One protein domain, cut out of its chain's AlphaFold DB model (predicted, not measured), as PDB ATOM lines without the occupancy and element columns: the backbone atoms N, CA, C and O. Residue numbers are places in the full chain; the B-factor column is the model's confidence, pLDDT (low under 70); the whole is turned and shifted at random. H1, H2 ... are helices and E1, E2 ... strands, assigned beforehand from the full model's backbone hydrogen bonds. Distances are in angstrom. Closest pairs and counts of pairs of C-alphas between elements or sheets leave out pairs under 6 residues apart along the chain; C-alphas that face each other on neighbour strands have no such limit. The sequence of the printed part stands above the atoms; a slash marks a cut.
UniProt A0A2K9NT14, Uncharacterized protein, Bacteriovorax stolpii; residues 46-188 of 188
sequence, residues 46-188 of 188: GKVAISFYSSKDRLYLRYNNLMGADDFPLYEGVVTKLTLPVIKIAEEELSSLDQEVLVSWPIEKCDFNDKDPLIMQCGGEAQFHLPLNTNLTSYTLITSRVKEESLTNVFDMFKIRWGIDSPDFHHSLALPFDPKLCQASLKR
ATOM      1  N   GLY A  46     -22.834 -34.100   7.179       60.62
ATOM      2  CA  GLY A  46     -22.951 -35.251   6.266       60.62
ATOM      3  C   GLY A  46     -22.505 -34.986   4.827       60.62
ATOM      4  O   GLY A  46     -22.874 -35.729   3.926       60.62
ATOM      5  N   LYS A  47     -21.743 -33.913   4.607       72.12
ATOM      6  CA  LYS A  47     -21.372 -33.449   3.268       72.12
ATOM      7  C   LYS A  47     -20.140 -34.138   2.684       72.12
ATOM      8  O   LYS A  47     -20.000 -34.226   1.472       72.12
ATOM      9  N   VAL A  48     -19.276 -34.638   3.560       79.25
ATOM     10  CA  VAL A  48     -18.146 -35.495   3.211       79.25
ATOM     11  C   VAL A  48     -18.321 -36.788   3.982       79.25
ATOM     12  O   VAL A  48     -18.585 -36.762   5.187       79.25
ATOM     13  N   ALA A  49     -18.204 -37.914   3.296       87.31
ATOM     14  CA  ALA A  49     -18.266 -39.222   3.920       87.31
ATOM     15  C   ALA A  49     -17.157 -40.103   3.372       87.31
ATOM     16  O   ALA A  49     -16.942 -40.173   2.165       87.31
ATOM     17  N   ILE A  50     -16.483 -40.805   4.267       89.69
ATOM     18  CA  ILE A  50     -15.427 -41.737   3.914       89.69
ATOM     19  C   ILE A  50     -15.725 -43.071   4.566       89.69
ATOM     20  O   ILE A  50     -16.111 -43.140   5.733       89.69
ATOM     21  N   SER A  51     -15.583 -44.137   3.797       91.88
ATOM     22  CA  SER A  51     -15.673 -45.485   4.310       91.88
ATOM     23  C   SER A  51     -14.501 -46.317   3.852       91.88
ATOM     24  O   SER A  51     -13.941 -46.141   2.772       91.88
ATOM     25  N   PHE A  52     -14.153 -47.252   4.714       93.44
ATOM     26  CA  PHE A  52     -13.162 -48.262   4.457       93.44
ATOM     27  C   PHE A  52     -13.843 -49.606   4.550       93.44
ATOM     28  O   PHE A  52     -14.633 -49.830   5.472       93.44
ATOM     29  N   TYR A  53     -13.548 -50.497   3.618       92.31
ATOM     30  CA  TYR A  53     -13.962 -51.882   3.748       92.31
ATOM     31  C   TYR A  53     -12.953 -52.819   3.105       92.31
ATOM     32  O   TYR A  53     -12.406 -52.510   2.051       92.31
ATOM     33  N   SER A  54     -12.698 -53.965   3.721       90.94
ATOM     34  CA  SER A  54     -11.870 -55.008   3.114       90.94
ATOM     35  C   SER A  54     -12.728 -56.094   2.472       90.94
ATOM     36  O   SER A  54     -13.827 -56.413   2.925       90.94
ATOM     37  N   SER A  55     -12.216 -56.671   1.389       89.25
ATOM     38  CA  SER A  55     -12.794 -57.841   0.736       89.25
ATOM     39  C   SER A  55     -11.670 -58.690   0.165       89.25
ATOM     40  O   SER A  55     -10.874 -58.187  -0.625       89.25
ATOM     41  N   LYS A  56     -11.627 -59.969   0.558       85.06
ATOM     42  CA  LYS A  56     -10.620 -60.969   0.161       85.06
ATOM     43  C   LYS A  56      -9.176 -60.509   0.401       85.06
ATOM     44  O   LYS A  56      -8.623 -60.784   1.458       85.06
ATOM     45  N   ASP A  57      -8.596 -59.849  -0.588       93.19
ATOM     46  CA  ASP A  57      -7.192 -59.491  -0.752       93.19
ATOM     47  C   ASP A  57      -6.989 -57.980  -0.921       93.19
ATOM     48  O   ASP A  57      -5.884 -57.540  -1.223       93.19
ATOM     49  N   ARG A  58      -8.037 -57.164  -0.741       94.94
ATOM     50  CA  ARG A  58      -7.948 -55.710  -0.916       94.94
ATOM     51  C   ARG A  58      -8.642 -54.933   0.189       94.94
ATOM     52  O   ARG A  58      -9.695 -55.336   0.689       94.94
ATOM     53  N   LEU A  59      -8.074 -53.776   0.510       95.44
ATOM     54  CA  LEU A  59      -8.739 -52.708   1.246       95.44
ATOM     55  C   LEU A  59      -9.280 -51.688   0.247       95.44
ATOM     56  O   LEU A  59      -8.550 -51.236  -0.629       95.44
ATOM     57  N   TYR A  60     -10.533 -51.292   0.416       95.81
ATOM     58  CA  TYR A  60     -11.183 -50.250  -0.359       95.81
ATOM     59  C   TYR A  60     -11.366 -49.001   0.492       95.81
ATOM     60  O   TYR A  60     -11.825 -49.080   1.631       95.81
ATOM     61  N   LEU A  61     -11.042 -47.859  -0.098       95.19
ATOM     62  CA  LEU A  61     -11.402 -46.520   0.337       95.19
ATOM     63  C   LEU A  61     -12.527 -46.040  -0.575       95.19
ATOM     64  O   LEU A  61     -12.316 -45.902  -1.779       95.19
ATOM     65  N   ARG A  62     -13.691 -45.735  -0.011       94.50
ATOM     66  CA  ARG A  62     -14.737 -44.980  -0.696       94.50
ATOM     67  C   ARG A  62     -14.829 -43.603  -0.068       94.50
ATOM     68  O   ARG A  62     -15.083 -43.484   1.125       94.50
ATOM     69  N   TYR A  63     -14.667 -42.575  -0.876       90.62
ATOM     70  CA  TYR A  63     -14.789 -41.186  -0.474       90.62
ATOM     71  C   TYR A  63     -15.916 -40.542  -1.280       90.62
ATOM     72  O   TYR A  63     -15.975 -40.697  -2.492       90.62
ATOM     73  N   ASN A  64     -16.837 -39.866  -0.602       88.06
ATOM     74  CA  ASN A  64     -17.935 -39.135  -1.219       88.06
ATOM     75  C   ASN A  64     -17.840 -37.674  -0.808       88.06
ATOM     76  O   ASN A  64     -17.950 -37.361   0.384       88.06
ATOM     77  N   ASN A  65     -17.697 -36.800  -1.795       79.69
ATOM     78  CA  ASN A  65     -17.712 -35.363  -1.603       79.69
ATOM     79  C   ASN A  65     -18.978 -34.753  -2.202       79.69
ATOM     80  O   ASN A  65     -19.053 -34.475  -3.390       79.69
ATOM     81  N   LEU A  66     -19.995 -34.521  -1.376       68.25
ATOM     82  CA  LEU A  66     -21.248 -33.913  -1.835       68.25
ATOM     83  C   LEU A  66     -21.155 -32.381  -1.962       68.25
ATOM     84  O   LEU A  66     -22.132 -31.747  -2.355       68.25
ATOM     85  N   MET A  67     -20.017 -31.784  -1.596       64.94
ATOM     86  CA  MET A  67     -19.746 -30.345  -1.706       64.94
ATOM     87  C   MET A  67     -18.993 -29.964  -2.984       64.94
ATOM     88  O   MET A  67     -18.897 -28.776  -3.274       64.94
ATOM     89  N   GLY A  68     -18.477 -30.937  -3.742       61.41
ATOM     90  CA  GLY A  68     -17.589 -30.663  -4.873       61.41
ATOM     91  C   GLY A  68     -16.218 -30.125  -4.441       61.41
ATOM     92  O   GLY A  68     -15.857 -30.158  -3.261       61.41
ATOM     93  N   ALA A  69     -15.429 -29.651  -5.404       59.88
ATOM     94  CA  ALA A  69     -14.041 -29.231  -5.192       59.88
ATOM     95  C   ALA A  69     -13.864 -28.053  -4.203       59.88
ATOM     96  O   ALA A  69     -12.798 -27.932  -3.608       59.88
ATOM     97  N   ASP A  70     -14.907 -27.245  -3.967       56.78
ATOM     98  CA  ASP A  70     -14.843 -25.993  -3.189       56.78
ATOM     99  C   ASP A  70     -14.460 -26.164  -1.701       56.78
ATOM    100  O   ASP A  70     -14.017 -25.209  -1.072       56.78
ATOM    101  N   ASP A  71     -14.637 -27.361  -1.127       57.97
ATOM    102  CA  ASP A  71     -14.343 -27.670   0.289       57.97
ATOM    103  C   ASP A  71     -13.383 -28.872   0.434       57.97
ATOM    104  O   ASP A  71     -13.329 -29.525   1.479       57.97
ATOM    105  N   PHE A  72     -12.632 -29.205  -0.620       62.91
ATOM    106  CA  PHE A  72     -11.695 -30.327  -0.605       62.91
ATOM    107  C   PHE A  72     -10.463 -29.963   0.252       62.91
ATOM    108  O   PHE A  72      -9.725 -29.041  -0.103       62.91
ATOM    109  N   PRO A  73     -10.200 -30.615   1.402       62.97
ATOM    110  CA  PRO A  73      -9.124 -30.176   2.280       62.97
ATOM    111  C   PRO A  73      -7.775 -30.686   1.753       62.97
ATOM    112  O   PRO A  73      -7.352 -31.822   1.984       62.97
ATOM    113  N   LEU A  74      -7.109 -29.802   1.015       63.38
ATOM    114  CA  LEU A  74      -5.841 -30.048   0.324       63.38
ATOM    115  C   LEU A  74      -4.605 -29.763   1.182       63.38
ATOM    116  O   LEU A  74      -3.500 -30.137   0.801       63.38
ATOM    117  N   TYR A  75      -4.755 -29.054   2.306       66.38
ATOM    118  CA  TYR A  75      -3.602 -28.529   3.034       66.38
ATOM    119  C   TYR A  75      -3.806 -28.507   4.553       66.38
ATOM    120  O   TYR A  75      -4.712 -27.848   5.062       66.38
ATOM    121  N   GLU A  76      -2.915 -29.178   5.292       68.31
ATOM    122  CA  GLU A  76      -2.775 -28.971   6.738       68.31
ATOM    123  C   GLU A  76      -1.850 -27.774   6.990       68.31
ATOM    124  O   GLU A  76      -0.629 -27.892   6.908       68.31
ATOM    125  N   GLY A  77      -2.414 -26.611   7.314       73.06
ATOM    126  CA  GLY A  77      -1.608 -25.460   7.716       73.06
ATOM    127  C   GLY A  77      -2.322 -24.122   7.609       73.06
ATOM    128  O   GLY A  77      -3.491 -24.031   7.239       73.06
ATOM    129  N   VAL A  78      -1.595 -23.057   7.947       75.38
ATOM    130  CA  VAL A  78      -2.100 -21.688   7.816       75.38
ATOM    131  C   VAL A  78      -2.171 -21.323   6.337       75.38
ATOM    132  O   VAL A  78      -1.150 -21.292   5.648       75.38
ATOM    133  N   VAL A  79      -3.369 -20.989   5.862       81.50
ATOM    134  CA  VAL A  79      -3.561 -20.456   4.512       81.50
ATOM    135  C   VAL A  79      -3.046 -19.019   4.474       81.50
ATOM    136  O   VAL A  79      -3.556 -18.130   5.156       81.50
ATOM    137  N   THR A  80      -2.017 -18.781   3.667       86.38
ATOM    138  CA  THR A  80      -1.429 -17.458   3.438       86.38
ATOM    139  C   THR A  80      -1.556 -17.075   1.969       86.38
ATOM    140  O   THR A  80      -1.778 -17.924   1.110       86.38
ATOM    141  N   LYS A  81      -1.338 -15.797   1.631       88.38
ATOM    142  CA  LYS A  81      -1.330 -15.356   0.222       88.38
ATOM    143  C   LYS A  81      -0.336 -16.136  -0.651       88.38
ATOM    144  O   LYS A  81      -0.580 -16.278  -1.841       88.38
ATOM    145  N   LEU A  82       0.756 -16.632  -0.064       86.25
ATOM    146  CA  LEU A  82       1.778 -17.413  -0.764       86.25
ATOM    147  C   LEU A  82       1.348 -18.863  -1.021       86.25
ATOM    148  O   LEU A  82       1.808 -19.452  -1.991       86.25
ATOM    149  N   THR A  83       0.476 -19.434  -0.186       84.81
ATOM    150  CA  THR A  83      -0.009 -20.813  -0.362       84.81
ATOM    151  C   THR A  83      -1.227 -20.888  -1.279       84.81
ATOM    152  O   THR A  83      -1.500 -21.951  -1.823       84.81
ATOM    153  N   LEU A  84      -1.938 -19.774  -1.505       85.62
ATOM    154  CA  LEU A  84      -3.120 -19.739  -2.377       85.62
ATOM    155  C   LEU A  84      -2.874 -20.284  -3.797       85.62
ATOM    156  O   LEU A  84      -3.714 -21.049  -4.257       85.62
ATOM    157  N   PRO A  85      -1.775 -19.948  -4.508       87.56
ATOM    158  CA  PRO A  85      -1.533 -20.513  -5.836       87.56
ATOM    159  C   PRO A  85      -1.358 -22.035  -5.812       87.56
ATOM    160  O   PRO A  85      -1.862 -22.713  -6.693       87.56
ATOM    161  N   VAL A  86      -0.687 -22.568  -4.785       84.50
ATOM    162  CA  VAL A  86      -0.477 -24.017  -4.624       84.50
ATOM    163  C   VAL A  86      -1.802 -24.727  -4.358       84.50
ATOM    164  O   VAL A  86      -2.072 -25.756  -4.964       84.50
ATOM    165  N   ILE A  87      -2.645 -24.148  -3.498       83.69
ATOM    166  CA  ILE A  87      -3.985 -24.676  -3.220       83.69
ATOM    167  C   ILE A  87      -4.812 -24.713  -4.508       83.69
ATOM    168  O   ILE A  87      -5.377 -25.750  -4.815       83.69
ATOM    169  N   LYS A  88      -4.802 -23.640  -5.309       85.94
ATOM    170  CA  LYS A  88      -5.531 -23.596  -6.586       85.94
ATOM    171  C   LYS A  88      -5.058 -24.643  -7.593       85.94
ATOM    172  O   LYS A  88      -5.890 -25.277  -8.223       85.94
ATOM    173  N   ILE A  89      -3.744 -24.843  -7.730       87.50
ATOM    174  CA  ILE A  89      -3.201 -25.900  -8.600       87.50
ATOM    175  C   ILE A  89      -3.713 -27.268  -8.137       87.50
ATOM    176  O   ILE A  89      -4.180 -28.061  -8.946       87.50
ATOM    177  N   ALA A  90      -3.683 -27.526  -6.830       85.88
ATOM    178  CA  ALA A  90      -4.180 -28.778  -6.281       85.88
ATOM    179  C   ALA A  90      -5.707 -28.942  -6.457       85.88
ATOM    180  O   ALA A  90      -6.153 -30.036  -6.786       85.88
ATOM    181  N   GLU A  91      -6.504 -27.876  -6.314       84.88
ATOM    182  CA  GLU A  91      -7.950 -27.879  -6.611       84.88
ATOM    183  C   GLU A  91      -8.221 -28.225  -8.080       84.88
ATOM    184  O   GLU A  91      -9.076 -29.061  -8.376       84.88
ATOM    185  N   GLU A  92      -7.479 -27.612  -9.006       87.75
ATOM    186  CA  GLU A  92      -7.612 -27.849 -10.445       87.75
ATOM    187  C   GLU A  92      -7.230 -29.292 -10.814       87.75
ATOM    188  O   GLU A  92      -8.000 -29.986 -11.482       87.75
ATOM    189  N   GLU A  93      -6.085 -29.780 -10.336       89.38
ATOM    190  CA  GLU A  93      -5.576 -31.120 -10.654       89.38
ATOM    191  C   GLU A  93      -6.390 -32.248 -10.012       89.38
ATOM    192  O   GLU A  93      -6.536 -33.326 -10.594       89.38
ATOM    193  N   LEU A  94      -6.961 -32.005  -8.832       87.38
ATOM    194  CA  LEU A  94      -7.754 -32.990  -8.096       87.38
ATOM    195  C   LEU A  94      -9.260 -32.823  -8.307       87.38
ATOM    196  O   LEU A  94     -10.046 -33.558  -7.712       87.38
ATOM    197  N   SER A  95      -9.672 -31.924  -9.202       85.81
ATOM    198  CA  SER A  95     -11.078 -31.689  -9.558       85.81
ATOM    199  C   SER A  95     -11.817 -32.953 -10.011       85.81
ATOM    200  O   SER A  95     -13.017 -33.071  -9.801       85.81
ATOM    201  N   SER A  96     -11.107 -33.949 -10.556       83.50
ATOM    202  CA  SER A  96     -11.695 -35.251 -10.914       83.50
ATOM    203  C   SER A  96     -12.167 -36.093  -9.712       83.50
ATOM    204  O   SER A  96     -12.812 -37.123  -9.903       83.50
ATOM    205  N   LEU A  97     -11.854 -35.674  -8.481       85.19
ATOM    206  CA  LEU A  97     -12.240 -36.318  -7.220       85.19
ATOM    207  C   LEU A  97     -13.473 -35.663  -6.559       85.19
ATOM    208  O   LEU A  97     -13.748 -35.900  -5.381       85.19
ATOM    209  N   ASP A  98     -14.204 -34.820  -7.290       77.06
ATOM    210  CA  ASP A  98     -15.301 -33.977  -6.797       77.06
ATOM    211  C   ASP A  98     -16.605 -34.720  -6.445       77.06
ATOM    212  O   ASP A  98     -17.503 -34.109  -5.871       77.06
ATOM    213  N   GLN A  99     -16.712 -36.017  -6.745       83.56
ATOM    214  CA  GLN A  99     -17.909 -36.832  -6.500       83.56
ATOM    215  C   GLN A  99     -17.600 -38.066  -5.635       83.56
ATOM    216  O   GLN A  99     -17.135 -37.955  -4.496       83.56
ATOM    217  N   GLU A 100     -17.921 -39.256  -6.147       90.38
ATOM    218  CA  GLU A 100     -17.566 -40.532  -5.550       90.38
ATOM    219  C   GLU A 100     -16.200 -40.967  -6.076       90.38
ATOM    220  O   GLU A 100     -15.973 -41.099  -7.280       90.38
ATOM    221  N   VAL A 101     -15.314 -41.262  -5.139       92.62
ATOM    222  CA  VAL A 101     -14.011 -41.848  -5.390       92.62
ATOM    223  C   VAL A 101     -13.974 -43.219  -4.745       92.62
ATOM    224  O   VAL A 101     -14.338 -43.388  -3.579       92.62
ATOM    225  N   LEU A 102     -13.511 -44.206  -5.503       95.62
ATOM    226  CA  LEU A 102     -13.298 -45.557  -5.016       95.62
ATOM    227  C   LEU A 102     -11.886 -45.982  -5.379       95.62
ATOM    228  O   LEU A 102     -11.552 -46.095  -6.555       95.62
ATOM    229  N   VAL A 103     -11.073 -46.252  -4.366       96.38
ATOM    230  CA  VAL A 103      -9.672 -46.654  -4.516       96.38
ATOM    231  C   VAL A 103      -9.428 -47.919  -3.723       96.38
ATOM    232  O   VAL A 103     -10.097 -48.169  -2.722       96.38
ATOM    233  N   SER A 104      -8.489 -48.748  -4.167       96.94
ATOM    234  CA  SER A 104      -8.143 -49.964  -3.443       96.94
ATOM    235  C   SER A 104      -6.653 -50.255  -3.397       96.94
ATOM    236  O   SER A 104      -5.957 -50.129  -4.406       96.94
ATOM    237  N   TRP A 105      -6.213 -50.770  -2.258       97.06
ATOM    238  CA  TRP A 105      -4.872 -51.293  -2.035       97.06
ATOM    239  C   TRP A 105      -4.921 -52.809  -1.863       97.06
ATOM    240  O   TRP A 105      -5.904 -53.317  -1.316       97.06
ATOM    241  N   PRO A 106      -3.875 -53.538  -2.284       96.12
ATOM    242  CA  PRO A 106      -3.670 -54.907  -1.830       96.12
ATOM    243  C   PRO A 106      -3.561 -54.948  -0.300       96.12
ATOM    244  O   PRO A 106      -2.887 -54.110   0.301       96.12
ATOM    245  N   ILE A 107      -4.247 -55.889   0.345       93.75
ATOM    246  CA  ILE A 107      -4.360 -55.944   1.809       93.75
ATOM    247  C   ILE A 107      -3.006 -56.209   2.477       93.75
ATOM    248  O   ILE A 107      -2.758 -55.721   3.570       93.75
ATOM    249  N   GLU A 108      -2.100 -56.918   1.803       94.75
ATOM    250  CA  GLU A 108      -0.731 -57.184   2.254       94.75
ATOM    251  C   GLU A 108       0.165 -55.938   2.261       94.75
ATOM    252  O   GLU A 108       1.281 -55.975   2.775       94.75
ATOM    253  N   LYS A 109      -0.307 -54.839   1.665       96.75
ATOM    254  CA  LYS A 109       0.330 -53.521   1.720       96.75
ATOM    255  C   LYS A 109      -0.267 -52.624   2.804       96.75
ATOM    256  O   LYS A 109       0.089 -51.446   2.862       96.75
ATOM    257  N   CYS A 110      -1.174 -53.161   3.616       95.25
ATOM    258  CA  CYS A 110      -1.870 -52.444   4.665       95.25
ATOM    259  C   CYS A 110      -1.572 -53.042   6.043       95.25
ATOM    260  O   CYS A 110      -1.748 -54.237   6.271       95.25
ATOM    261  N   ASP A 111      -1.205 -52.175   6.979       94.56
ATOM    262  CA  ASP A 111      -1.050 -52.479   8.392       94.56
ATOM    263  C   ASP A 111      -2.256 -51.940   9.166       94.56
ATOM    264  O   ASP A 111      -2.657 -50.783   9.005       94.56
ATOM    265  N   PHE A 112      -2.825 -52.771  10.040       91.56
ATOM    266  CA  PHE A 112      -3.985 -52.430  10.864       91.56
ATOM    267  C   PHE A 112      -3.620 -52.509  12.343       91.56
ATOM    268  O   PHE A 112      -2.906 -53.414  12.778       91.56
ATOM    269  N   ASN A 113      -4.139 -51.581  13.142       90.88
ATOM    270  CA  ASN A 113      -3.981 -51.637  14.586       90.88
ATOM    271  C   ASN A 113      -5.065 -52.525  15.213       90.88
ATOM    272  O   ASN A 113      -6.246 -52.187  15.237       90.88
ATOM    273  N   ASP A 114      -4.637 -53.635  15.808       85.19
ATOM    274  CA  ASP A 114      -5.519 -54.593  16.481       85.19
ATOM    275  C   ASP A 114      -6.308 -54.019  17.671       85.19
ATOM    276  O   ASP A 114      -7.349 -54.565  18.042       85.19
ATOM    277  N   LYS A 115      -5.812 -52.949  18.303       88.75
ATOM    278  CA  LYS A 115      -6.441 -52.320  19.476       88.75
ATOM    279  C   LYS A 115      -7.421 -51.216  19.100       88.75
ATOM    280  O   LYS A 115      -8.378 -50.988  19.833       88.75
ATOM    281  N   ASP A 116      -7.166 -50.523  17.997       88.31
ATOM    282  CA  ASP A 116      -8.042 -49.483  17.465       88.31
ATOM    283  C   ASP A 116      -8.160 -49.662  15.950       88.31
ATOM    284  O   ASP A 116      -7.302 -49.168  15.218       88.31
ATOM    285  N   PRO A 117      -9.216 -50.345  15.474       85.06
ATOM    286  CA  PRO A 117      -9.380 -50.632  14.057       85.06
ATOM    287  C   PRO A 117      -9.379 -49.377  13.181       85.06
ATOM    288  O   PRO A 117      -9.016 -49.474  12.021       85.06
ATOM    289  N   LEU A 118      -9.728 -48.199  13.718       89.12
ATOM    290  CA  LEU A 118      -9.680 -46.949  12.958       89.12
ATOM    291  C   LEU A 118      -8.259 -46.542  12.557       89.12
ATOM    292  O   LEU A 118      -8.123 -45.733  11.642       89.12
ATOM    293  N   ILE A 119      -7.222 -47.048  13.227       93.25
ATOM    294  CA  ILE A 119      -5.819 -46.732  12.951       93.25
ATOM    295  C   ILE A 119      -5.236 -47.773  11.999       93.25
ATOM    296  O   ILE A 119      -5.112 -48.951  12.336       93.25
ATOM    297  N   MET A 120      -4.841 -47.321  10.817       94.75
ATOM    298  CA  MET A 120      -4.269 -48.148   9.768       94.75
ATOM    299  C   MET A 120      -3.372 -47.326   8.845       94.75
ATOM    300  O   MET A 120      -3.455 -46.095   8.786       94.75
ATOM    301  N   GLN A 121      -2.540 -48.026   8.091       96.69
ATOM    302  CA  GLN A 121      -1.711 -47.446   7.052       96.69
ATOM    303  C   GLN A 121      -1.644 -48.393   5.860       96.69
ATOM    304  O   GLN A 121      -1.379 -49.571   6.044       96.69
ATOM    305  N   CYS A 122      -1.824 -47.882   4.647       96.81
ATOM    306  CA  CYS A 122      -1.520 -48.589   3.409       96.81
ATOM    307  C   CYS A 122      -0.462 -47.821   2.623       96.81
ATOM    308  O   CYS A 122      -0.519 -46.591   2.541       96.81
ATOM    309  N   GLY A 123       0.486 -48.549   2.040       96.00
ATOM    310  CA  GLY A 123       1.539 -47.982   1.200       96.00
ATOM    311  C   GLY A 123       1.610 -48.619  -0.184       96.00
ATOM    312  O   GLY A 123       1.136 -49.729  -0.408       96.00
ATOM    313  N   GLY A 124       2.263 -47.927  -1.110       94.38
ATOM    314  CA  GLY A 124       2.407 -48.375  -2.491       94.38
ATOM    315  C   GLY A 124       1.202 -48.035  -3.365       94.38
ATOM    316  O   GLY A 124       0.190 -47.507  -2.904       94.38
ATOM    317  N   GLU A 125       1.350 -48.320  -4.654       95.19
ATOM    318  CA  GLU A 125       0.382 -47.929  -5.673       95.19
ATOM    319  C   GLU A 125      -0.992 -48.574  -5.443       95.19
ATOM    320  O   GLU A 125      -1.134 -49.787  -5.257       95.19
ATOM    321  N   ALA A 126      -2.012 -47.727  -5.457       96.00
ATOM    322  CA  ALA A 126      -3.409 -48.076  -5.333       96.00
ATOM    323  C   ALA A 126      -4.081 -48.071  -6.702       96.00
ATOM    324  O   ALA A 126      -3.710 -47.325  -7.604       96.00
ATOM    325  N   GLN A 127      -5.154 -48.843  -6.823       95.50
ATOM    326  CA  GLN A 127      -5.979 -48.861  -8.021       95.50
ATOM    327  C   GLN A 127      -7.222 -47.996  -7.818       95.50
ATOM    328  O   GLN A 127      -8.045 -48.310  -6.949       95.50
ATOM    329  N   PHE A 128      -7.377 -46.959  -8.641       95.25
ATOM    330  CA  PHE A 128      -8.644 -46.249  -8.793       95.25
ATOM    331  C   PHE A 128      -9.658 -47.134  -9.532       95.25
ATOM    332  O   PHE A 128      -9.368 -47.715 -10.576       95.25
ATOM    333  N   HIS A 129     -10.857 -47.229  -8.969       95.00
ATOM    334  CA  HIS A 129     -12.047 -47.828  -9.581       95.00
ATOM    335  C   HIS A 129     -13.060 -46.755  -9.972       95.00
ATOM    336  O   HIS A 129     -13.814 -46.942 -10.921       95.00
ATOM    337  N   LEU A 130     -13.075 -45.638  -9.242       94.00
ATOM    338  CA  LEU A 130     -13.808 -44.425  -9.584       94.00
ATOM    339  C   LEU A 130     -12.949 -43.201  -9.234       94.00
ATOM    340  O   LEU A 130     -12.365 -43.197  -8.147       94.00
ATOM    341  N   PRO A 131     -12.901 -42.177 -10.103       92.06
ATOM    342  CA  PRO A 131     -13.423 -42.179 -11.478       92.06
ATOM    343  C   PRO A 131     -12.624 -43.133 -12.397       92.06
ATOM    344  O   PRO A 131     -11.449 -43.395 -12.166       92.06
ATOM    345  N   LEU A 132     -13.257 -43.667 -13.451       87.62
ATOM    346  CA  LEU A 132     -12.654 -44.702 -14.316       87.62
ATOM    347  C   LEU A 132     -11.499 -44.205 -15.207       87.62
ATOM    348  O   LEU A 132     -10.678 -45.010 -15.629       87.62
ATOM    349  N   ASN A 133     -11.443 -42.905 -15.506       84.12
ATOM    350  CA  ASN A 133     -10.512 -42.317 -16.480       84.12
ATOM    351  C   ASN A 133      -9.700 -41.169 -15.867       84.12
ATOM    352  O   ASN A 133      -9.612 -40.088 -16.446       84.12
ATOM    353  N   THR A 134      -9.162 -41.376 -14.669       89.12
ATOM    354  CA  THR A 134      -8.255 -40.404 -14.053       89.12
ATOM    355  C   THR A 134      -6.803 -40.680 -14.433       89.12
ATOM    356  O   THR A 134      -6.406 -41.827 -14.621       89.12
ATOM    357  N   ASN A 135      -6.017 -39.613 -14.561       91.88
ATOM    358  CA  ASN A 135      -4.558 -39.660 -14.668       91.88
ATOM    359  C   ASN A 135      -3.874 -39.612 -13.289       91.88
ATOM    360  O   ASN A 135      -2.649 -39.546 -13.220       91.88
ATOM    361  N   LEU A 136      -4.658 -39.612 -12.209       92.75
ATOM    362  CA  LEU A 136      -4.162 -39.589 -10.844       92.75
ATOM    363  C   LEU A 136      -3.712 -40.982 -10.403       92.75
ATOM    364  O   LEU A 136      -4.331 -41.996 -10.730       92.75
ATOM    365  N   THR A 137      -2.665 -41.016  -9.587       94.25
ATOM    366  CA  THR A 137      -2.180 -42.233  -8.931       94.25
ATOM    367  C   THR A 137      -2.253 -42.050  -7.424       94.25
ATOM    368  O   THR A 137      -2.016 -40.968  -6.913       94.25
ATOM    369  N   SER A 138      -2.613 -43.088  -6.678       94.81
ATOM    370  CA  SER A 138      -2.736 -43.012  -5.220       94.81
ATOM    371  C   SER A 138      -1.693 -43.921  -4.585       94.81
ATOM    372  O   SER A 138      -1.558 -45.061  -5.013       94.81
ATOM    373  N   TYR A 139      -0.966 -43.449  -3.570       93.81
ATOM    374  CA  TYR A 139       0.209 -44.170  -3.048       93.81
ATOM    375  C   TYR A 139       0.181 -44.462  -1.559       93.81
ATOM    376  O   TYR A 139       0.841 -45.385  -1.086       93.81
ATOM    377  N   THR A 140      -0.483 -43.623  -0.776       95.31
ATOM    378  CA  THR A 140      -0.417 -43.735   0.681       95.31
ATOM    379  C   THR A 140      -1.752 -43.377   1.279       95.31
ATOM    380  O   THR A 140      -2.341 -42.364   0.921       95.31
ATOM    381  N   LEU A 141      -2.193 -44.183   2.230       95.81
ATOM    382  CA  LEU A 141      -3.353 -43.912   3.057       95.81
ATOM    383  C   LEU A 141      -2.935 -44.117   4.505       95.81
ATOM    384  O   LEU A 141      -2.474 -45.195   4.854       95.81
ATOM    385  N   ILE A 142      -3.073 -43.103   5.348       95.94
ATOM    386  CA  ILE A 142      -2.741 -43.180   6.772       95.94
ATOM    387  C   ILE A 142      -3.922 -42.641   7.554       95.94
ATOM    388  O   ILE A 142      -4.394 -41.538   7.291       95.94
ATOM    389  N   THR A 143      -4.369 -43.374   8.561       95.56
ATOM    390  CA  THR A 143      -5.348 -42.872   9.518       95.56
ATOM    391  C   THR A 143      -4.704 -42.695  10.888       95.56
ATOM    392  O   THR A 143      -3.852 -43.470  11.318       95.56
ATOM    393  N   SER A 144      -5.067 -41.620  11.581       94.38
ATOM    394  CA  SER A 144      -4.449 -41.242  12.852       94.38
ATOM    395  C   SER A 144      -5.446 -40.548  13.772       94.38
ATOM    396  O   SER A 144      -6.405 -39.935  13.310       94.38
ATOM    397  N   ARG A 145      -5.210 -40.616  15.084       93.00
ATOM    398  CA  ARG A 145      -5.849 -39.726  16.060       93.00
ATOM    399  C   ARG A 145      -4.872 -38.628  16.426       93.00
ATOM    400  O   ARG A 145      -3.720 -38.907  16.755       93.00
ATOM    401  N   VAL A 146      -5.340 -37.393  16.384       90.19
ATOM    402  CA  VAL A 146      -4.565 -36.213  16.728       90.19
ATOM    403  C   VAL A 146      -5.257 -35.519  17.883       90.19
ATOM    404  O   VAL A 146      -6.410 -35.112  17.770       90.19
ATOM    405  N   LYS A 147      -4.526 -35.383  18.989       91.06
ATOM    406  CA  LYS A 147      -4.947 -34.597  20.139       91.06
ATOM    407  C   LYS A 147      -4.111 -33.327  20.175       91.06
ATOM    408  O   LYS A 147      -2.897 -33.395  20.349       91.06
ATOM    409  N   GLU A 148      -4.764 -32.191  20.000       85.94
ATOM    410  CA  GLU A 148      -4.148 -30.870  20.034       85.94
ATOM    411  C   GLU A 148      -4.667 -30.105  21.249       85.94
ATOM    412  O   GLU A 148      -5.861 -30.097  21.545       85.94
ATOM    413  N   GLU A 149      -3.759 -29.462  21.972       89.44
ATOM    414  CA  GLU A 149      -4.086 -28.636  23.127       89.44
ATOM    415  C   GLU A 149      -3.657 -27.198  22.850       89.44
ATOM    416  O   GLU A 149      -2.553 -26.923  22.384       89.44
ATOM    417  N   SER A 150      -4.571 -26.278  23.120       86.00
ATOM    418  CA  SER A 150      -4.385 -24.835  23.026       86.00
ATOM    419  C   SER A 150      -4.735 -24.204  24.368       86.00
ATOM    420  O   SER A 150      -5.353 -24.841  25.218       86.00
ATOM    421  N   LEU A 151      -4.403 -22.922  24.546       87.81
ATOM    422  CA  LEU A 151      -4.644 -22.197  25.802       87.81
ATOM    423  C   LEU A 151      -6.097 -22.263  26.303       87.81
ATOM    424  O   LEU A 151      -6.333 -22.097  27.496       87.81
ATOM    425  N   THR A 152      -7.066 -22.458  25.408       84.00
ATOM    426  CA  THR A 152      -8.495 -22.412  25.735       84.00
ATOM    427  C   THR A 152      -9.244 -23.702  25.437       84.00
ATOM    428  O   THR A 152     -10.378 -23.835  25.882       84.00
ATOM    429  N   ASN A 153      -8.653 -24.644  24.698       81.62
ATOM    430  CA  ASN A 153      -9.369 -25.804  24.176       81.62
ATOM    431  C   ASN A 153      -8.451 -27.013  23.990       81.62
ATOM    432  O   ASN A 153      -7.298 -26.876  23.574       81.62
ATOM    433  N   VAL A 154      -9.022 -28.198  24.196       84.00
ATOM    434  CA  VAL A 154      -8.466 -29.480  23.758       84.00
ATOM    435  C   VAL A 154      -9.296 -29.966  22.575       84.00
ATOM    436  O   VAL A 154     -10.509 -30.140  22.699       84.00
ATOM    437  N   PHE A 155      -8.640 -30.192  21.444       83.94
ATOM    438  CA  PHE A 155      -9.226 -30.743  20.231       83.94
ATOM    439  C   PHE A 155      -8.771 -32.194  20.061       83.94
ATOM    440  O   PHE A 155      -7.583 -32.494  20.142       83.94
ATOM    441  N   ASP A 156      -9.721 -33.098  19.833       89.50
ATOM    442  CA  ASP A 156      -9.460 -34.481  19.429       89.50
ATOM    443  C   ASP A 156     -10.039 -34.669  18.026       89.50
ATOM    444  O   ASP A 156     -11.200 -34.338  17.781       89.50
ATOM    445  N   MET A 157      -9.211 -35.139  17.101       89.69
ATOM    446  CA  MET A 157      -9.554 -35.298  15.695       89.69
ATOM    447  C   MET A 157      -9.088 -36.652  15.190       89.69
ATOM    448  O   MET A 157      -7.949 -37.065  15.413       89.69
ATOM    449  N   PHE A 158      -9.945 -37.318  14.429       90.94
ATOM    450  CA  PHE A 158      -9.529 -38.419  13.582       90.94
ATOM    451  C   PHE A 158      -9.114 -37.849  12.230       90.94
ATOM    452  O   PHE A 158      -9.886 -37.140  11.592       90.94
ATOM    453  N   LYS A 159      -7.889 -38.121  11.795       91.00
ATOM    454  CA  LYS A 159      -7.348 -37.608  10.539       91.00
ATOM    455  C   LYS A 159      -7.067 -38.745   9.584       91.00
ATOM    456  O   LYS A 159      -6.406 -39.716   9.952       91.00
ATOM    457  N   ILE A 160      -7.501 -38.569   8.347       91.75
ATOM    458  CA  ILE A 160      -7.139 -39.430   7.228       91.75
ATOM    459  C   ILE A 160      -6.214 -38.626   6.332       91.75
ATOM    460  O   ILE A 160      -6.600 -37.571   5.835       91.75
ATOM    461  N   ARG A 161      -4.996 -39.117   6.144       92.75
ATOM    462  CA  ARG A 161      -4.031 -38.579   5.196       92.75
ATOM    463  C   ARG A 161      -3.978 -39.467   3.973       92.75
ATOM    464  O   ARG A 161      -3.823 -40.681   4.103       92.75
ATOM    465  N   TRP A 162      -4.100 -38.865   2.804       92.69
ATOM    466  CA  TRP A 162      -4.155 -39.583   1.544       92.69
ATOM    467  C   TRP A 162      -3.231 -38.914   0.525       92.69
ATOM    468  O   TRP A 162      -3.404 -37.749   0.187       92.69
ATOM    469  N   GLY A 163      -2.203 -39.649   0.100       93.88
ATOM    470  CA  GLY A 163      -1.226 -39.207  -0.892       93.88
ATOM    471  C   GLY A 163      -1.667 -39.575  -2.303       93.88
ATOM    472  O   GLY A 163      -1.882 -40.761  -2.585       93.88
ATOM    473  N   ILE A 164      -1.772 -38.564  -3.163       93.12
ATOM    474  CA  ILE A 164      -2.206 -38.672  -4.556       93.12
ATOM    475  C   ILE A 164      -1.208 -37.935  -5.444       93.12
ATOM    476  O   ILE A 164      -0.908 -36.776  -5.192       93.12
ATOM    477  N   ASP A 165      -0.749 -38.577  -6.505       92.88
ATOM    478  CA  ASP A 165       0.104 -37.972  -7.517       92.88
ATOM    479  C   ASP A 165      -0.746 -37.581  -8.724       92.88
ATOM    480  O   ASP A 165      -1.504 -38.396  -9.258       92.88
ATOM    481  N   SER A 166      -0.592 -36.337  -9.160       92.25
ATOM    482  CA  SER A 166      -0.890 -35.909 -10.523       92.25
ATOM    483  C   SER A 166       0.354 -36.129 -11.404       92.25
ATOM    484  O   SER A 166       1.409 -36.511 -10.890       92.25
ATOM    485  N   PRO A 167       0.281 -35.908 -12.730       91.69
ATOM    486  CA  PRO A 167       1.454 -36.033 -13.598       91.69
ATOM    487  C   PRO A 167       2.660 -35.195 -13.150       91.69
ATOM    488  O   PRO A 167       3.796 -35.617 -13.357       91.69
ATOM    489  N   ASP A 168       2.408 -34.037 -12.535       91.00
ATOM    490  CA  ASP A 168       3.436 -33.040 -12.238       91.00
ATOM    491  C   ASP A 168       3.680 -32.839 -10.730       91.00
ATOM    492  O   ASP A 168       4.736 -32.328 -10.345       91.00
ATOM    493  N   PHE A 169       2.750 -33.253  -9.856       89.56
ATOM    494  CA  PHE A 169       2.811 -32.950  -8.423       89.56
ATOM    495  C   PHE A 169       2.354 -34.099  -7.522       89.56
ATOM    496  O   PHE A 169       1.428 -34.845  -7.826       89.56
ATOM    497  N   HIS A 170       2.976 -34.175  -6.343       89.88
ATOM    498  CA  HIS A 170       2.485 -34.973  -5.225       89.88
ATOM    499  C   HIS A 170       1.576 -34.121  -4.337       89.88
ATOM    500  O   HIS A 170       2.009 -33.107  -3.780       89.88
ATOM    501  N   HIS A 171       0.342 -34.572  -4.150       89.25
ATOM    502  CA  HIS A 171      -0.663 -33.958  -3.294       89.25
ATOM    503  C   HIS A 171      -0.844 -34.769  -2.017       89.25
ATOM    504  O   HIS A 171      -1.008 -35.990  -2.045       89.25
ATOM    505  N   SER A 172      -0.865 -34.079  -0.878       87.94
ATOM    506  CA  SER A 172      -1.136 -34.690   0.423       87.94
ATOM    507  C   SER A 172      -2.458 -34.173   0.966       87.94
ATOM    508  O   SER A 172      -2.542 -33.062   1.484       87.94
ATOM    509  N   LEU A 173      -3.500 -34.989   0.842       85.94
ATOM    510  CA  LEU A 173      -4.820 -34.673   1.367       85.94
ATOM    511  C   LEU A 173      -4.882 -34.990   2.841       85.94
ATOM    512  O   LEU A 173      -4.418 -36.047   3.269       85.94
ATOM    513  N   ALA A 174      -5.531 -34.120   3.601       87.62
ATOM    514  CA  ALA A 174      -5.795 -34.364   5.003       87.62
ATOM    515  C   ALA A 174      -7.253 -34.069   5.306       87.62
ATOM    516  O   ALA A 174      -7.699 -32.928   5.284       87.62
ATOM    517  N   LEU A 175      -7.991 -35.128   5.615       85.81
ATOM    518  CA  LEU A 175      -9.412 -35.086   5.901       85.81
ATOM    519  C   LEU A 175      -9.597 -35.229   7.421       85.81
ATOM    520  O   LEU A 175      -9.441 -36.339   7.951       85.81
ATOM    521  N   PRO A 176      -9.873 -34.134   8.151       86.94
ATOM    522  CA  PRO A 176     -10.168 -34.195   9.574       86.94
ATOM    523  C   PRO A 176     -11.639 -34.556   9.818       86.94
ATOM    524  O   PRO A 176     -12.548 -34.041   9.168       86.94
ATOM    525  N   PHE A 177     -11.878 -35.397  10.818       87.12
ATOM    526  CA  PHE A 177     -13.199 -35.803  11.286       87.12
ATOM    527  C   PHE A 177     -13.280 -35.684  12.808       87.12
ATOM    528  O   PHE A 177     -12.307 -35.945  13.521       87.12
ATOM    529  N   ASP A 178     -14.464 -35.334  13.315       87.19
ATOM    530  CA  ASP A 178     -14.769 -35.503  14.736       87.19
ATOM    531  C   ASP A 178     -14.767 -37.014  15.042       87.19
ATOM    532  O   ASP A 178     -15.534 -37.751  14.411       87.19
ATOM    533  N   PRO A 179     -13.953 -37.505  15.996       87.38
ATOM    534  CA  PRO A 179     -13.909 -38.921  16.346       87.38
ATOM    535  C   PRO A 179     -15.278 -39.505  16.717       87.38
ATOM    536  O   PRO A 179     -15.503 -40.696  16.527       87.38
ATOM    537  N   LYS A 180     -16.215 -38.689  17.223       87.62
ATOM    538  CA  LYS A 180     -17.583 -39.118  17.565       87.62
ATOM    539  C   LYS A 180     -18.439 -39.431  16.338       87.62
ATOM    540  O   LYS A 180     -19.437 -40.137  16.461       87.62
ATOM    541  N   LEU A 181     -18.067 -38.902  15.173       86.69
ATOM    542  CA  LEU A 181     -18.713 -39.169  13.886       86.69
ATOM    543  C   LEU A 181     -18.021 -40.299  13.111       86.69
ATOM    544  O   LEU A 181     -18.383 -40.567  11.965       86.69
ATOM    545  N   CYS A 182     -17.053 -40.971  13.736       87.88
ATOM    546  CA  CYS A 182     -16.356 -42.124  13.192       87.88
ATOM    547  C   CYS A 182     -16.775 -43.412  13.905       87.88
ATOM    548  O   CYS A 182     -16.866 -43.473  15.131       87.88
ATOM    549  N   GLN A 183     -17.001 -44.470  13.134       87.44
ATOM    550  CA  GLN A 183     -17.319 -45.805  13.635       87.44
ATOM    551  C   GLN A 183     -16.475 -46.839  12.899       87.44
ATOM    552  O   GLN A 183     -16.263 -46.722  11.693       87.44
ATOM    553  N   ALA A 184     -16.024 -47.871  13.609       84.31
ATOM    554  CA  ALA A 184     -15.347 -49.008  13.004       84.31
ATOM    555  C   ALA A 184     -15.787 -50.323  13.638       84.31
ATOM    556  O   ALA A 184     -16.102 -50.394  14.825       84.31
ATOM    557  N   SER A 185     -15.761 -51.376  12.831       74.56
ATOM    558  CA  SER A 185     -15.945 -52.753  13.261       74.56
ATOM    559  C   SER A 185     -14.898 -53.631  12.589       74.56
ATOM    560  O   SER A 185     -14.729 -53.568  11.370       74.56
ATOM    561  N   LEU A 186     -14.249 -54.482  13.377       71.81
ATOM    562  CA  LEU A 186     -13.382 -55.542  12.881       71.81
ATOM    563  C   LEU A 186     -14.073 -56.879  13.151       71.81
ATOM    564  O   LEU A 186     -14.241 -57.258  14.312       71.81
ATOM    565  N   LYS A 187     -14.497 -57.584  12.099       68.88
ATOM    566  CA  LYS A 187     -14.932 -58.980  12.219       68.88
ATOM    567  C   LYS A 187     -13.765 -59.893  11.861       68.88
ATOM    568  O   LYS A 187     -13.257 -59.842  10.741       68.88
ATOM    569  N   ARG A 188     -13.349 -60.685  12.847       61.44
ATOM    570  CA  ARG A 188     -12.394 -61.787  12.703       61.44
ATOM    571  C   ARG A 188     -13.159 -63.094  12.520       61.44
ATOM    572  O   ARG A 188     -14.202 -63.236  13.197       61.44
TER     573      ARG A 188
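This is residues 46 to 188 of the 188 residues of an uncharacterized protein of Bacteriovorax stolpii (UniProt A0A2K9NT14). One twisted antiparallel sheet is folded over on itself at a sharp bend in E5, with E1, E2 and E3 making one wall and E6, E7 and E8 the other. The tip of the long E6 and E7 hairpin sticks out at residues 149 to 154, H1 only grazes the sheet beside E8, and E9 runs near E1. The printed part has 143 residues, with nine named strands and one named helix, H1, which comes between E2 and E3 along the chain; the sheet of eight strands is branched at E5, which has E3, E4 and E6 as neighbours, and the class is mostly strand. It is compact, with a radius of gyration of the C-alphas of 15.5 A, and spans 49 by 46 by 26 A, only just flat.

E1, residues 48 to 55, forms a hairpin with E2, residues 58 to 65, where N 51 and O 62 are 2.8 A apart. H1, residues 84 to 93, only grazes the sheet with its residues 87 to 93; its closest C-alpha pair with E8, residues 170 to 177, is Ala 90 and His 171, 6.9 A. Every O i to N i+4 pair in H1 is within hydrogen-bond range. E3, residues 100 to 106, is antiparallel to E2, with N 61 and O 103 2.8 A apart. E5, residues 120 to 130, bends by 96 degrees at residue 124. E3 and E4, residues 110 to 112, lie on one side of E5, and E6, residues 137 to 149, on the other side; N 104 and O 127 are 2.9 A apart, N 111 and O 121 2.8 A, and N 122 and O 141 2.8 A. E4, E5, E6, E7, residues 154 to 165, and E8 form a meander, each strand the antiparallel neighbour of the one before; N 144 and O 159 are 2.8 A apart, and N 162 and O 173 2.9 A. E9, residues 182 to 187, pairs with no named strand, but is near E1, with 10 pairs of C-alphas within 10 A.

E1 begins at C-alpha 48 (-18.146, -35.495, 3.211) and is 23.1 A long; E2 is 22.6 A. H1 is 14.3 A long, E3 20.3 A and E5 21.9 A. E6, 34.9 A, ends at C-alpha 149 (-4.086, -28.636, 23.127); E7 is 33.5 A and E8 22.8 A. E9 ends at C-alpha 187 (-14.932, -58.980, 12.219).

The C-alphas farthest apart, Lys 81 and Arg 188, are 49.3 A apart. The printed part has no cut and ends at the chain's last residue. The link from E2 to H1 is long, with 18 residues. The mean pLDDT of the printed part is 86.8; it is under 70 at residue 46, residues 66 to 76 and residues 187 to 188.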